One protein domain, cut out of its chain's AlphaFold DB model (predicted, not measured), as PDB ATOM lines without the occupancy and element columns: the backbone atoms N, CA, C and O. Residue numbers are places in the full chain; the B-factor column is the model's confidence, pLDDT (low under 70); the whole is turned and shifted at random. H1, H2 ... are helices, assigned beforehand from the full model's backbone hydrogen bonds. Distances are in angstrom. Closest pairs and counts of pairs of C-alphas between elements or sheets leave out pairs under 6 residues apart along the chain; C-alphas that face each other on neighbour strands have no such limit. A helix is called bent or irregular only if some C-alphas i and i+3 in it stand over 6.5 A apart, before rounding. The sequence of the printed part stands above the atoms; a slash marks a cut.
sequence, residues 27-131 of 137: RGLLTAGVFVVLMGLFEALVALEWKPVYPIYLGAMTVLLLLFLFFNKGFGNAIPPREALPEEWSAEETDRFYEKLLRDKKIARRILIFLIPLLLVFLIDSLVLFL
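Overview. This is residues 27 to 131 of the 137 residues of an uncharacterized protein of Oscillospiraceae bacterium (UniProt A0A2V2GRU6). One long, kinked helix, H3, makes most of the length of a rod, and H1 and H2, which spread from a tight link as a narrow V, both pack on a part of it, H1 on residues 113 to 121 and H2 on residues 104 to 119. The first part of H3 runs on beyond them, reached from H2 by a long unnamed stretch, residues 72 to 90, while residues 126 to 131 at the other end of H3 stick out. The 105 printed residues hold three named helices in the order H1, H2, H3 and no named strand, and the class is all helix. The whole is loose, with a radius of gyration of the C-alphas of 18.7 A and spans of 60 by 26 by 23 A.

Arrangement. H3, residues 91 to 130, has a kink of 33 degrees near residue 112; it is neither bent nor irregular, but only just: C-alphas 113 and 116 are 6.1 A apart. H2, residues 53 to 71, touches residues 104 to 119 of H3 alone, closest at the C-alphas of Phe 71 and Asp 104, 5.0 A apart. H2 and H3 form a helical hairpin at a shallow tilt of 28 degrees, opposite ways. H1, residues 27 to 47, touches residues 113 to 121 of H3 alone, closest at the C-alphas of Phe 35 and Pro 117, 4.5 A apart, at a steep tilt of 42 degrees, the same way. H1 and H2, also a helical hairpin, only just touch, with 3 pairs of C-alphas within 8 A, the closest those of Leu 45 and Val 53, 6.5 A apart. Every O i to N i+4 pair is within hydrogen-bond range in H1 and H2, and 33 of 36 in H3.

Along the chain. H3 is 55.6 A long, from C-alpha 91 at (133.483, 177.759, 100.295) to C-alpha 130 at (167.043, 161.885, 141.649). H1 is 30.0 A long and begins with C-alpha 27 at (145.789, 153.470, 120.450); H2 is 26.9 A long.

Size, cuts and confidence. The C-alphas farthest apart, of Leu 48 and Glu 88, are 60.4 A apart. The printed part has no cut; the link from H2 to H3 is long. The model's confidence is under 70 at residues 74 to 78.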
ATOM      1  N   ARG A  27     144.735 152.441 120.413       90.25
ATOM      2  CA  ARG A  27     145.789 153.470 120.450       90.25
ATOM      3  C   ARG A  27     146.563 153.462 121.764       90.25
ATOM      4  O   ARG A  27     147.778 153.617 121.729       90.25
ATOM      5  N   GLY A  28     145.878 153.266 122.888       92.69
ATOM      6  CA  GLY A  28     146.513 153.112 124.196       92.69
ATOM      7  C   GLY A  28     147.473 151.925 124.218       92.69
ATOM      8  O   GLY A  28     148.641 152.101 124.543       92.69
ATOM      9  N   LEU A  29     147.022 150.756 123.755       95.88
ATOM     10  CA  LEU A  29     147.851 149.550 123.642       95.88
ATOM     11  C   LEU A  29     149.052 149.748 122.715       95.88
ATOM     12  O   LEU A  29     150.157 149.342 123.054       95.88
ATOM     13  N   LEU A  30     148.857 150.409 121.570       95.44
ATOM     14  CA  LEU A  30     149.960 150.741 120.667       95.44
ATOM     15  C   LEU A  30     150.995 151.641 121.358       95.44
ATOM     16  O   LEU A  30     152.188 151.386 121.260       95.44
ATOM     17  N   THR A  31     150.537 152.670 122.073       94.19
ATOM     18  CA  THR A  31     151.409 153.602 122.805       94.19
ATOM     19  C   THR A  31     152.164 152.881 123.924       94.19
ATOM     20  O   THR A  31     153.365 153.074 124.069       94.19
ATOM     21  N   ALA A  32     151.492 151.992 124.663       96.19
ATOM     22  CA  ALA A  32     152.115 151.154 125.685       96.19
ATOM     23  C   ALA A  32     153.161 150.196 125.091       96.19
ATOM     24  O   ALA A  32     154.252 150.069 125.634       96.19
ATOM     25  N   GLY A  33     152.871 149.574 123.944       97.50
ATOM     26  CA  GLY A  33     153.837 148.728 123.240       97.50
ATOM     27  C   GLY A  33     155.077 149.505 122.793       97.50
ATOM     28  O   GLY A  33     156.195 149.050 123.009       97.50
ATOM     29  N   VAL A  34     154.893 150.708 122.233       96.94
ATOM     30  CA  VAL A  34     156.009 151.602 121.877       96.94
ATOM     31  C   VAL A  34     156.819 151.991 123.114       96.94
ATOM     32  O   VAL A  34     158.043 152.001 123.048       96.94
ATOM     33  N   PHE A  35     156.164 152.254 124.246       97.38
ATOM     34  CA  PHE A  35     156.843 152.520 125.514       97.38
ATOM     35  C   PHE A  35     157.722 151.359 125.973       97.38
ATOM     36  O   PHE A  35     158.900 151.585 126.224       97.38
ATOM     37  N   VAL A  36     157.200 150.131 126.010       97.62
ATOM     38  CA  VAL A  36     157.989 148.953 126.409       97.62
ATOM     39  C   VAL A  36     159.232 148.798 125.526       97.62
ATOM     40  O   VAL A  36     160.325 148.568 126.036       97.62
ATOM     41  N   VAL A  37     159.084 148.981 124.210       97.38
ATOM     42  CA  VAL A  37     160.208 148.892 123.262       97.38
ATOM     43  C   VAL A  37     161.239 149.997 123.498       97.38
ATOM     44  O   VAL A  37     162.433 149.713 123.535       97.38
ATOM     45  N   LEU A  38     160.801 151.250 123.651       96.44
ATOM     46  CA  LEU A  38     161.711 152.379 123.853       96.44
ATOM     47  C   LEU A  38     162.419 152.321 125.206       96.44
ATOM     48  O   LEU A  38     163.607 152.622 125.257       96.44
ATOM     49  N   MET A  39     161.721 151.914 126.268       95.69
ATOM     50  CA  MET A  39     162.313 151.741 127.593       95.69
ATOM     51  C   MET A  39     163.385 150.651 127.569       95.69
ATOM     52  O   MET A  39     164.520 150.911 127.948       95.69
ATOM     53  N   GLY A  40     163.070 149.468 127.027       95.69
ATOM     54  CA  GLY A  40     164.044 148.378 126.934       95.69
ATOM     55  C   GLY A  40     165.256 148.732 126.064       95.69
ATOM     56  O   GLY A  40     166.385 148.394 126.408       95.69
ATOM     57  N   LEU A  41     165.046 149.462 124.961       96.12
ATOM     58  CA  LEU A  41     166.147 149.969 124.141       96.12
ATOM     59  C   LEU A  41     167.003 150.986 124.908       96.12
ATOM     60  O   LEU A  41     168.227 150.925 124.832       96.12
ATOM     61  N   PHE A  42     166.376 151.914 125.630       94.69
ATOM     62  CA  PHE A  42     167.080 152.921 126.419       94.69
ATOM     63  C   PHE A  42     167.924 152.275 127.523       94.69
ATOM     64  O   PHE A  42     169.128 152.515 127.571       94.69
ATOM     65  N   GLU A  43     167.335 151.391 128.332       93.75
ATOM     66  CA  GLU A  43     168.044 150.652 129.385       93.75
ATOM     67  C   GLU A  43     169.216 149.842 128.823       93.75
ATOM     68  O   GLU A  43     170.312 149.886 129.376       93.75
ATOM     69  N   ALA A  44     169.028 149.158 127.688       95.56
ATOM     70  CA  ALA A  44     170.102 148.409 127.042       95.56
ATOM     71  C   ALA A  44     171.258 149.320 126.594       95.56
ATOM     72  O   ALA A  44     172.423 148.992 126.807       95.56
ATOM     73  N   LEU A  45     170.961 150.478 125.995       95.00
ATOM     74  CA  LEU A  45     171.985 151.431 125.555       95.00
ATOM     75  C   LEU A  45     172.718 152.088 126.732       95.00
ATOM     76  O   LEU A  45     173.923 152.335 126.632       95.00
ATOM     77  N   VAL A  46     172.014 152.347 127.836       91.81
ATOM     78  CA  VAL A  46     172.607 152.853 129.083       91.81
ATOM     79  C   VAL A  46     173.493 151.790 129.732       91.81
ATOM     80  O   VAL A  46     174.619 152.104 130.108       91.81
ATOM     81  N   ALA A  47     173.046 150.534 129.795       92.31
ATOM     82  CA  ALA A  47     173.830 149.416 130.327       92.31
ATOM     83  C   ALA A  47     175.106 149.141 129.510       92.31
ATOM     84  O   ALA A  47     176.107 148.684 130.053       92.31
ATOM     85  N   LEU A  48     175.084 149.448 128.210       95.50
ATOM     86  CA  LEU A  48     176.254 149.403 127.328       95.50
ATOM     87  C   LEU A  48     177.146 150.653 127.426       95.50
ATOM     88  O   LEU A  48     178.104 150.773 126.663       95.50
ATOM     89  N   GLU A  49     176.815 151.601 128.306       92.50
ATOM     90  CA  GLU A  49     177.507 152.883 128.480       92.50
ATOM     91  C   GLU A  49     177.683 153.663 127.166       92.50
ATOM     92  O   GLU A  49     178.663 154.393 126.954       92.50
ATOM     93  N   TRP A  50     176.726 153.528 126.242       93.56
ATOM     94  CA  TRP A  50     176.819 154.181 124.946       93.56
ATOM     95  C   TRP A  50     176.580 155.686 125.095       93.56
ATOM     96  O   TRP A  50     175.455 156.172 125.037       93.56
ATOM     97  N   LYS A  51     177.668 156.443 125.270       88.44
ATOM     98  CA  LYS A  51     177.674 157.896 125.539       88.44
ATOM     99  C   LYS A  51     176.711 158.734 124.676       88.44
ATOM    100  O   LYS A  51     176.112 159.664 125.217       88.44
ATOM    101  N   PRO A  52     176.510 158.452 123.371       94.44
ATOM    102  CA  PRO A  52     175.568 159.203 122.542       94.44
ATOM    103  C   PRO A  52     174.083 158.993 122.871       94.44
ATOM    104  O   PRO A  52     173.253 159.706 122.307       94.44
ATOM    105  N   VAL A  53     173.725 158.051 123.754       93.19
ATOM    106  CA  VAL A  53     172.326 157.717 124.064       93.19
ATOM    107  C   VAL A  53     171.525 158.951 124.479       93.19
ATOM    108  O   VAL A  53     170.504 159.246 123.864       93.19
ATOM    109  N   TYR A  54     172.032 159.736 125.432       91.56
ATOM    110  CA  TYR A  54     171.356 160.923 125.956       91.56
ATOM    111  C   TYR A  54     171.168 162.042 124.921       91.56
ATOM    112  O   TYR A  54     170.035 162.495 124.765       91.56
ATOM    113  N   PRO A  55     172.194 162.503 124.174       94.50
ATOM    114  CA  PRO A  55     171.982 163.553 123.177       94.50
ATOM    115  C   PRO A  55     171.054 163.114 122.036       94.50
ATOM    116  O   PRO A  55     170.245 163.921 121.580       94.50
ATOM    117  N   ILE A  56     171.110 161.849 121.598       94.62
ATOM    118  CA  ILE A  56     170.185 161.324 120.576       94.62
ATOM    119  C   ILE A  56     168.758 161.301 121.116       94.62
ATOM    120  O   ILE A  56     167.828 161.764 120.456       94.62
ATOM    121  N   TYR A  57     168.595 160.786 122.329       92.44
ATOM    122  CA  TYR A  57     167.317 160.687 123.006       92.44
ATOM    123  C   TYR A  57     166.666 162.065 123.233       92.44
ATOM    124  O   TYR A  57     165.532 162.296 122.806       92.44
ATOM    125  N   LEU A  58     167.405 163.012 123.821       94.69
ATOM    126  CA  LEU A  58     166.947 164.385 124.051       94.69
ATOM    127  C   LEU A  58     166.680 165.120 122.733       94.69
ATOM    128  O   LEU A  58     165.696 165.858 122.623       94.69
ATOM    129  N   GLY A  59     167.514 164.891 121.715       96.69
ATOM    130  CA  GLY A  59     167.314 165.429 120.372       96.69
ATOM    131  C   GLY A  59     166.013 164.929 119.743       96.69
ATOM    132  O   GLY A  59     165.195 165.735 119.300       96.69
ATOM    133  N   ALA A  60     165.772 163.616 119.766       95.25
ATOM    134  CA  ALA A  60     164.548 163.013 119.240       95.25
ATOM    135  C   ALA A  60     163.299 163.525 119.973       95.25
ATOM    136  O   ALA A  60     162.312 163.897 119.330       95.25
ATOM    137  N   MET A  61     163.356 163.607 121.305       95.44
ATOM    138  CA  MET A  61     162.271 164.146 122.124       95.44
ATOM    139  C   MET A  61     161.979 165.612 121.780       95.44
ATOM    140  O   MET A  61     160.822 165.971 121.562       95.44
ATOM    141  N   THR A  62     163.017 166.443 121.652       96.31
ATOM    142  CA  THR A  62     162.882 167.864 121.295       96.31
ATOM    143  C   THR A  62     162.266 168.034 119.908       96.31
ATOM    144  O   THR A  62     161.314 168.797 119.744       96.31
ATOM    145  N   VAL A  63     162.745 167.285 118.911       96.81
ATOM    146  CA  VAL A  63     162.197 167.324 117.546       96.81
ATOM    147  C   VAL A  63     160.726 166.911 117.538       96.81
ATOM    148  O   VAL A  63     159.898 167.606 116.949       96.81
ATOM    149  N   LEU A  64     160.367 165.819 118.217       95.81
ATOM    150  CA  LEU A  64     158.976 165.366 118.293       95.81
ATOM    151  C   LEU A  64     158.081 166.373 119.019       95.81
ATOM    152  O   LEU A  64     156.948 166.585 118.586       95.81
ATOM    153  N   LEU A  65     158.580 167.024 120.071       94.88
ATOM    154  CA  LEU A  65     157.853 168.076 120.776       94.88
ATOM    155  C   LEU A  65     157.588 169.278 119.859       94.88
ATOM    156  O   LEU A  65     156.452 169.740 119.769       94.88
ATOM    157  N   LEU A  66     158.602 169.745 119.126       94.81
ATOM    158  CA  LEU A  66     158.456 170.854 118.179       94.81
ATOM    159  C   LEU A  66     157.479 170.518 117.049       94.81
ATOM    160  O   LEU A  66     156.596 171.319 116.739       94.81
ATOM    161  N   LEU A  67     157.582 169.318 116.470       94.56
ATOM    162  CA  LEU A  67     156.637 168.852 115.454       94.56
ATOM    163  C   LEU A  67     155.219 168.769 116.026       94.56
ATOM    164  O   LEU A  67     154.266 169.206 115.379       94.56
ATOM    165  N   PHE A  68     155.064 168.253 117.246       92.88
ATOM    166  CA  PHE A  68     153.767 168.199 117.907       92.88
ATOM    167  C   PHE A  68     153.164 169.596 118.066       92.88
ATOM    168  O   PHE A  68     152.026 169.798 117.657       92.88
ATOM    169  N   LEU A  69     153.921 170.566 118.584       90.94
ATOM    170  CA  LEU A  69     153.456 171.948 118.741       90.94
ATOM    171  C   LEU A  69     153.113 172.598 117.394       90.94
ATOM    172  O   LEU A  69     152.110 173.305 117.284       90.94
ATOM    173  N   PHE A  70     153.901 172.321 116.354       91.00
ATOM    174  CA  PHE A  70     153.669 172.860 115.017       91.00
ATOM    175  C   PHE A  70     152.368 172.343 114.385       91.00
ATOM    176  O   PHE A  70     151.627 173.127 113.785       91.00
ATOM    177  N   PHE A  71     152.075 171.046 114.521       89.38
ATOM    178  CA  PHE A  71     150.871 170.423 113.957       89.38
ATOM    179  C   PHE A  71     149.643 170.512 114.877       89.38
ATOM    180  O   PHE A  71     148.513 170.436 114.399       89.38
ATOM    181  N   ASN A  72     149.828 170.694 116.185       87.81
ATOM    182  CA  ASN A  72     148.749 170.800 117.170       87.81
ATOM    183  C   ASN A  72     148.382 172.262 117.479       87.81
ATOM    184  O   ASN A  72     148.250 172.656 118.642       87.81
ATOM    185  N   LYS A  73     148.218 173.088 116.440       75.62
ATOM    186  CA  LYS A  73     147.833 174.495 116.614       75.62
ATOM    187  C   LYS A  73     146.452 174.601 117.262       75.62
ATOM    188  O   LYS A  73     145.463 174.111 116.724       75.62
ATOM    189  N   GLY A  74     146.411 175.252 118.426       65.88
ATOM    190  CA  GLY A  74     145.188 175.581 119.157       65.88
ATOM    191  C   GLY A  74     144.827 174.652 120.319       65.88
ATOM    192  O   GLY A  74     143.843 174.952 120.982       65.88
ATOM    193  N   PHE A  75     145.571 173.558 120.575       59.00
ATOM    194  CA  PHE A  75     145.367 172.563 121.663       59.00
ATOM    195  C   PHE A  75     143.947 171.959 121.812       59.00
ATOM    196  O   PHE A  75     143.740 171.022 122.582       59.00
ATOM    197  N   GLY A  76     142.967 172.448 121.054       61.78
ATOM    198  CA  GLY A  76     141.568 172.079 121.120       61.78
ATOM    199  C   GLY A  76     141.258 170.889 120.225       61.78
ATOM    200  O   GLY A  76     141.533 170.872 119.022       61.78
ATOM    201  N   ASN A  77     140.590 169.889 120.799       63.41
ATOM    202  CA  ASN A  77     140.046 168.778 120.019       63.41
ATOM    203  C   ASN A  77     138.877 169.212 119.125       63.41
ATOM    204  O   ASN A  77     138.669 168.593 118.079       63.41
ATOM    205  N   ALA A  78     138.173 170.290 119.480       67.06
ATOM    206  CA  ALA A  78     137.042 170.803 118.720       67.06
ATOM    207  C   ALA A  78     137.481 171.305 117.339       67.06
ATOM    208  O   ALA A  78     138.528 171.938 117.179       67.06
ATOM    209  N   ILE A  79     136.715 170.939 116.320       74.31
ATOM    210  CA  ILE A  79     136.789 171.570 115.006       74.31
ATOM    211  C   ILE A  79     135.933 172.838 115.127       74.31
ATOM    212  O   ILE A  79     134.798 172.711 115.589       74.31
ATOM    213  N   PRO A  80     136.459 174.033 114.806       78.25
ATOM    214  CA  PRO A  80     135.674 175.255 114.914       78.25
ATOM    215  C   PRO A  80     134.433 175.152 114.011       78.25
ATOM    216  O   PRO A  80     134.558 174.644 112.887       78.25
ATOM    217  N   PRO A  81     133.247 175.579 114.483       78.00
ATOM    218  CA  PRO A  81     132.053 175.627 113.644       78.00
ATOM    219  C   PRO A  81     132.284 176.580 112.465       78.00
ATOM    220  O   PRO A  81     133.103 177.493 112.570       78.00
ATOM    221  N   ARG A  82     131.577 176.376 111.344       72.19
ATOM    222  CA  ARG A  82     131.735 177.220 110.140       72.19
ATOM    223  C   ARG A  82     131.487 178.701 110.437       72.19
ATOM    224  O   ARG A  82     132.162 179.545 109.877       72.19
ATOM    225  N   GLU A  83     130.591 178.982 111.375       74.94
ATOM    226  CA  GLU A  83     130.260 180.325 111.870       74.94
ATOM    227  C   GLU A  83     131.422 181.022 112.600       74.94
ATOM    228  O   GLU A  83     131.423 182.238 112.734       74.94
ATOM    229  N   ALA A  84     132.411 180.268 113.091       78.00
ATOM    230  CA  ALA A  84     133.600 180.821 113.744       78.00
ATOM    231  C   ALA A  84     134.739 181.120 112.751       78.00
ATOM    232  O   ALA A  84     135.830 181.509 113.172       78.00
ATOM    233  N   LEU A  85     134.518 180.882 111.454       81.38
ATOM    234  CA  LEU A  85     135.456 181.222 110.388       81.38
ATOM    235  C   LEU A  85     135.103 182.592 109.787       81.38
ATOM    236  O   LEU A  85     133.952 183.013 109.882       81.38
ATOM    237  N   PRO A  86     136.072 183.296 109.177       82.50
ATOM    238  CA  PRO A  86     135.812 184.583 108.542       82.50
ATOM    239  C   PRO A  86     134.723 184.468 107.469       82.50
ATOM    240  O   PRO A  86     134.822 183.622 106.583       82.50
ATOM    241  N   GLU A  87     133.714 185.341 107.522       79.88
ATOM    242  CA  GLU A  87     132.605 185.359 106.550       79.88
ATOM    243  C   GLU A  87     133.073 185.671 105.117       79.88
ATOM    244  O   GLU A  87     132.410 185.325 104.144       79.88
ATOM    245  N   GLU A  88     134.247 186.293 104.993       86.62
ATOM    246  CA  GLU A  88     134.909 186.644 103.735       86.62
ATOM    247  C   GLU A  88     135.460 185.423 102.981       86.62
ATOM    248  O   GLU A  88     135.799 185.528 101.802       86.62
ATOM    249  N   TRP A  89     135.585 184.269 103.648       82.50
ATOM    250  CA  TRP A  89     136.131 183.067 103.027       82.50
ATOM    251  C   TRP A  89     135.132 182.433 102.070       82.50
ATOM    252  O   TRP A  89     133.997 182.100 102.418       82.50
ATOM    253  N   SER A  90     135.608 182.152 100.864       85.75
ATOM    254  CA  SER A  90     134.887 181.308  99.921       85.75
ATOM    255  C   SER A  90     134.689 179.890 100.485       85.75
ATOM    256  O   SER A  90     135.430 179.410 101.355       85.75
ATOM    257  N   ALA A  91     133.703 179.165  99.947       83.44
ATOM    258  CA  ALA A  91     133.483 177.759 100.295       83.44
ATOM    259  C   ALA A  91     134.753 176.906 100.076       83.44
ATOM    260  O   ALA A  91     135.072 176.034 100.882       83.44
ATOM    261  N   GLU A  92     135.526 177.219  99.035       85.62
ATOM    262  CA  GLU A  92     136.772 176.532  98.685       85.62
ATOM    263  C   GLU A  92     137.915 176.805  99.675       85.62
ATOM    264  O   GLU A  92     138.759 175.939  99.919       85.62
ATOM    265  N   GLU A  93     137.992 178.005 100.248       85.56
ATOM    266  CA  GLU A  93     138.977 178.339 101.288       85.56
ATOM    267  C   GLU A  93     138.632 177.677 102.617       85.56
ATOM    268  O   GLU A  93     139.506 177.116 103.285       85.56
ATOM    269  N   THR A  94     137.342 177.660 102.948       85.00
ATOM    270  CA  THR A  94     136.810 176.978 104.128       85.00
ATOM    271  C   THR A  94     137.118 175.482 104.094       85.00
ATOM    272  O   THR A  94     137.634 174.923 105.068       85.00
ATOM    273  N   ASP A  95     136.869 174.825 102.963       86.69
ATOM    274  CA  ASP A  95     137.125 173.392 102.826       86.69
ATOM    275  C   ASP A  95     138.633 173.077 102.864       86.69
ATOM    276  O   ASP A  95     139.050 172.153 103.572       86.69
ATOM    277  N   ARG A  96     139.478 173.906 102.227       87.81
ATOM    278  CA  ARG A  96     140.949 173.793 102.325       87.81
ATOM    279  C   ARG A  96     141.456 173.948 103.760       87.81
ATOM    280  O   ARG A  96     142.379 173.234 104.172       87.81
ATOM    281  N   PHE A  97     140.867 174.854 104.538       87.31
ATOM    282  CA  PHE A  97     141.204 175.019 105.951       87.31
ATOM    283  C   PHE A  97     140.874 173.759 106.758       87.31
ATOM    284  O   PHE A  97     141.736 173.259 107.490       87.31
ATOM    285  N   TYR A  98     139.665 173.211 106.606       85.88
ATOM    286  CA  TYR A  98     139.268 172.001 107.325       85.88
ATOM    287  C   TYR A  98     140.104 170.784 106.933       85.88
ATOM    288  O   TYR A  98     140.498 170.012 107.811       85.88
ATOM    289  N   GLU A  99     140.431 170.627 105.651       88.44
ATOM    290  CA  GLU A  99     141.298 169.546 105.187       88.44
ATOM    291  C   GLU A  99     142.684 169.628 105.843       88.44
ATOM    292  O   GLU A  99     143.173 168.645 106.418       88.44
ATOM    293  N   LYS A 100     143.289 170.822 105.841       87.44
ATOM    294  CA  LYS A 100     144.567 171.077 106.511       87.44
ATOM    295  C   LYS A 100     144.479 170.789 108.009       87.44
ATOM    296  O   LYS A 100     145.317 170.060 108.537       87.44
ATOM    297  N   LEU A 101     143.447 171.291 108.682       86.62
ATOM    298  CA  LEU A 101     143.251 171.108 110.121       86.62
ATOM    299  C   LEU A 101     143.105 169.625 110.497       86.62
ATOM    300  O   LEU A 101     143.717 169.156 111.460       86.62
ATOM    301  N   LEU A 102     142.310 168.866 109.737       86.56
ATOM    302  CA  LEU A 102     142.112 167.432 109.957       86.56
ATOM    303  C   LEU A 102     143.403 166.642 109.737       86.56
ATOM    304  O   LEU A 102     143.723 165.742 110.527       86.56
ATOM    305  N   ARG A 103     144.154 166.982 108.686       89.06
ATOM    306  CA  ARG A 103     145.453 166.372 108.396       89.06
ATOM    307  C   ARG A 103     146.444 166.640 109.524       89.06
ATOM    308  O   ARG A 103     147.041 165.691 110.037       89.06
ATOM    309  N   ASP A 104     146.570 167.889 109.948       90.31
ATOM    310  CA  ASP A 104     147.528 168.301 110.973       90.31
ATOM    311  C   ASP A 104     147.174 167.655 112.333       90.31
ATOM    312  O   ASP A 104     148.034 167.040 112.967       90.31
ATOM    313  N   LYS A 105     145.883 167.595 112.709       87.56
ATOM    314  CA  LYS A 105     145.414 166.837 113.893       87.56
ATOM    315  C   LYS A 105     145.730 165.339 113.814       87.56
ATOM    316  O   LYS A 105     146.052 164.711 114.829       87.56
ATOM    317  N   LYS A 106     145.629 164.730 112.628       89.00
ATOM    318  CA  LYS A 106     145.979 163.312 112.421       89.00
ATOM    319  C   LYS A 106     147.482 163.082 112.595       89.00
ATOM    320  O   LYS A 106     147.857 162.063 113.179       89.00
ATOM    321  N   ILE A 107     148.315 164.010 112.125       91.06
ATOM    322  CA  ILE A 107     149.775 163.969 112.286       91.06
ATOM    323  C   ILE A 107     150.152 164.148 113.759       91.06
ATOM    324  O   ILE A 107     150.831 163.282 114.308       91.06
ATOM    325  N   ALA A 108     149.634 165.178 114.434       90.94
ATOM    326  CA  ALA A 108     149.881 165.424 115.858       90.94
ATOM    327  C   ALA A 108     149.546 164.197 116.722       90.94
ATOM    328  O   ALA A 108     150.319 163.793 117.589       90.94
ATOM    329  N   ARG A 109     148.429 163.523 116.426       89.44
ATOM    330  CA  ARG A 109     148.041 162.294 117.128       89.44
ATOM    331  C   ARG A 109     149.005 161.128 116.896       89.44
ATOM    332  O   ARG A 109     149.169 160.304 117.789       89.44
ATOM    333  N   ARG A 110     149.611 161.029 115.709       91.50
ATOM    334  CA  ARG A 110     150.650 160.026 115.429       91.50
ATOM    335  C   ARG A 110     151.936 160.334 116.184       91.50
ATOM    336  O   ARG A 110     152.530 159.414 116.727       91.50
ATOM    337  N   ILE A 111     152.312 161.607 116.269       93.94
ATOM    338  CA  ILE A 111     153.481 162.052 117.036       93.94
ATOM    339  C   ILE A 111     153.322 161.690 118.518       93.94
ATOM    340  O   ILE A 111     154.254 161.153 119.107       93.94
ATOM    341  N   LEU A 112     152.129 161.876 119.099       92.50
ATOM    342  CA  LEU A 112     151.856 161.518 120.500       92.50
ATOM    343  C   LEU A 112     152.119 160.043 120.836       92.50
ATOM    344  O   LEU A 112     152.518 159.758 121.961       92.50
ATOM    345  N   ILE A 113     151.940 159.122 119.879       94.38
ATOM    346  CA  ILE A 113     152.221 157.689 120.087       94.38
ATOM    347  C   ILE A 113     153.703 157.453 120.410       94.38
ATOM    348  O   ILE A 113     154.005 156.487 121.095       94.38
ATOM    349  N   PHE A 114     154.611 158.323 119.961       94.75
ATOM    350  CA  PHE A 114     156.047 158.241 120.253       94.75
ATOM    351  C   PHE A 114     156.481 159.230 121.335       94.75
ATOM    352  O   PHE A 114     157.278 158.888 122.205       94.75
ATOM    353  N   LEU A 115     155.931 160.447 121.310       94.88
ATOM    354  CA  LEU A 115     156.290 161.508 122.247       94.88
ATOM    355  C   LEU A 115     155.913 161.151 123.690       94.88
ATOM    356  O   LEU A 115     156.724 161.362 124.582       94.88
ATOM    357  N   ILE A 116     154.717 160.590 123.923       94.75
ATOM    358  CA  ILE A 116     154.290 160.201 125.277       94.75
ATOM    359  C   ILE A 116     155.228 159.126 125.851       94.75
ATOM    360  O   ILE A 116     155.758 159.348 126.936       94.75
ATOM    361  N   PRO A 117     155.500 158.007 125.151       96.50
ATOM    362  CA  PRO A 117     156.502 157.041 125.580       96.50
ATOM    363  C   PRO A 117     157.870 157.634 125.890       96.50
ATOM    364  O   PRO A 117     158.415 157.335 126.945       96.50
ATOM    365  N   LEU A 118     158.407 158.491 125.014       95.75
ATOM    366  CA  LEU A 118     159.695 159.136 125.266       95.75
ATOM    367  C   LEU A 118     159.653 159.956 126.555       95.75
ATOM    368  O   LEU A 118     160.524 159.772 127.391       95.75
ATOM    369  N   LEU A 119     158.625 160.781 126.760       96.12
ATOM    370  CA  LEU A 119     158.469 161.557 127.994       96.12
ATOM    371  C   LEU A 119     158.360 160.669 129.243       96.12
ATOM    372  O   LEU A 119     158.870 161.041 130.295       96.12
ATOM    373  N   LEU A 120     157.719 159.502 129.143       96.06
ATOM    374  CA  LEU A 120     157.641 158.548 130.252       96.06
ATOM    375  C   LEU A 120     158.999 157.916 130.564       96.06
ATOM    376  O   LEU A 120     159.343 157.816 131.735       96.06
ATOM    377  N   VAL A 121     159.776 157.540 129.542       94.81
ATOM    378  CA  VAL A 121     161.159 157.067 129.729       94.81
ATOM    379  C   VAL A 121     161.984 158.140 130.447       94.81
ATOM    380  O   VAL A 121     162.629 157.831 131.441       94.81
ATOM    381  N   PHE A 122     161.878 159.408 130.021       93.31
ATOM    382  CA  PHE A 122     162.594 160.534 130.638       93.31
ATOM    383  C   PHE A 122     162.232 160.666 132.110       93.31
ATOM    384  O   PHE A 122     163.092 160.854 132.965       93.31
ATOM    385  N   LEU A 123     160.928 160.608 132.386       93.56
ATOM    386  CA  LEU A 123     160.393 160.769 133.722       93.56
ATOM    387  C   LEU A 123     160.878 159.645 134.636       93.56
ATOM    388  O   LEU A 123     161.325 159.934 135.738       93.56
ATOM    389  N   ILE A 124     160.812 158.389 134.188       92.38
ATOM    390  CA  ILE A 124     161.269 157.238 134.975       92.38
ATOM    391  C   ILE A 124     162.769 157.340 135.240       92.38
ATOM    392  O   ILE A 124     163.169 157.261 136.396       92.38
ATOM    393  N   ASP A 125     163.575 157.581 134.206       90.50
ATOM    394  CA  ASP A 125     165.028 157.743 134.330       90.50
ATOM    395  C   ASP A 125     165.390 158.868 135.314       90.50
ATOM    396  O   ASP A 125     166.169 158.675 136.247       90.50
ATOM    397  N   SER A 126     164.716 160.016 135.200       89.38
ATOM    398  CA  SER A 126     164.881 161.135 136.133       89.38
ATOM    399  C   SER A 126     164.485 160.755 137.563       89.38
ATOM    400  O   SER A 126     165.186 161.103 138.510       89.38
ATOM    401  N   LEU A 127     163.377 160.031 137.752       90.75
ATOM    402  CA  LEU A 127     162.964 159.562 139.076       90.75
ATOM    403  C   LEU A 127     164.003 158.605 139.673       90.75
ATOM    404  O   LEU A 127     164.327 158.748 140.847       90.75
ATOM    405  N   VAL A 128     164.565 157.683 138.887       86.19
ATOM    406  CA  VAL A 128     165.623 156.770 139.354       86.19
ATOM    407  C   VAL A 128     166.875 157.548 139.756       86.19
ATOM    408  O   VAL A 128     167.449 157.293 140.815       86.19
ATOM    409  N   LEU A 129     167.275 158.525 138.939       84.44
ATOM    410  CA  LEU A 129     168.482 159.315 139.157       84.44
ATOM    411  C   LEU A 129     168.378 160.229 140.389       84.44
ATOM    412  O   LEU A 129     169.336 160.346 141.153       84.44
ATOM    413  N   PHE A 130     167.231 160.888 140.586       84.56
ATOM    414  CA  PHE A 130     167.043 161.885 141.649       84.56
ATOM    415  C   PHE A 130     166.411 161.325 142.933       84.56
ATOM    416  O   PHE A 130     166.558 161.932 143.994       84.56
ATOM    417  N   LEU A 131     165.725 160.180 142.869       83.12
ATOM    418  CA  LEU A 131     165.101 159.505 144.012       83.12
ATOM    419  C   LEU A 131     165.552 158.033 144.071       83.12
ATOM    420  O   LEU A 131     164.724 157.129 143.941       83.12
TER     421      LEU A 131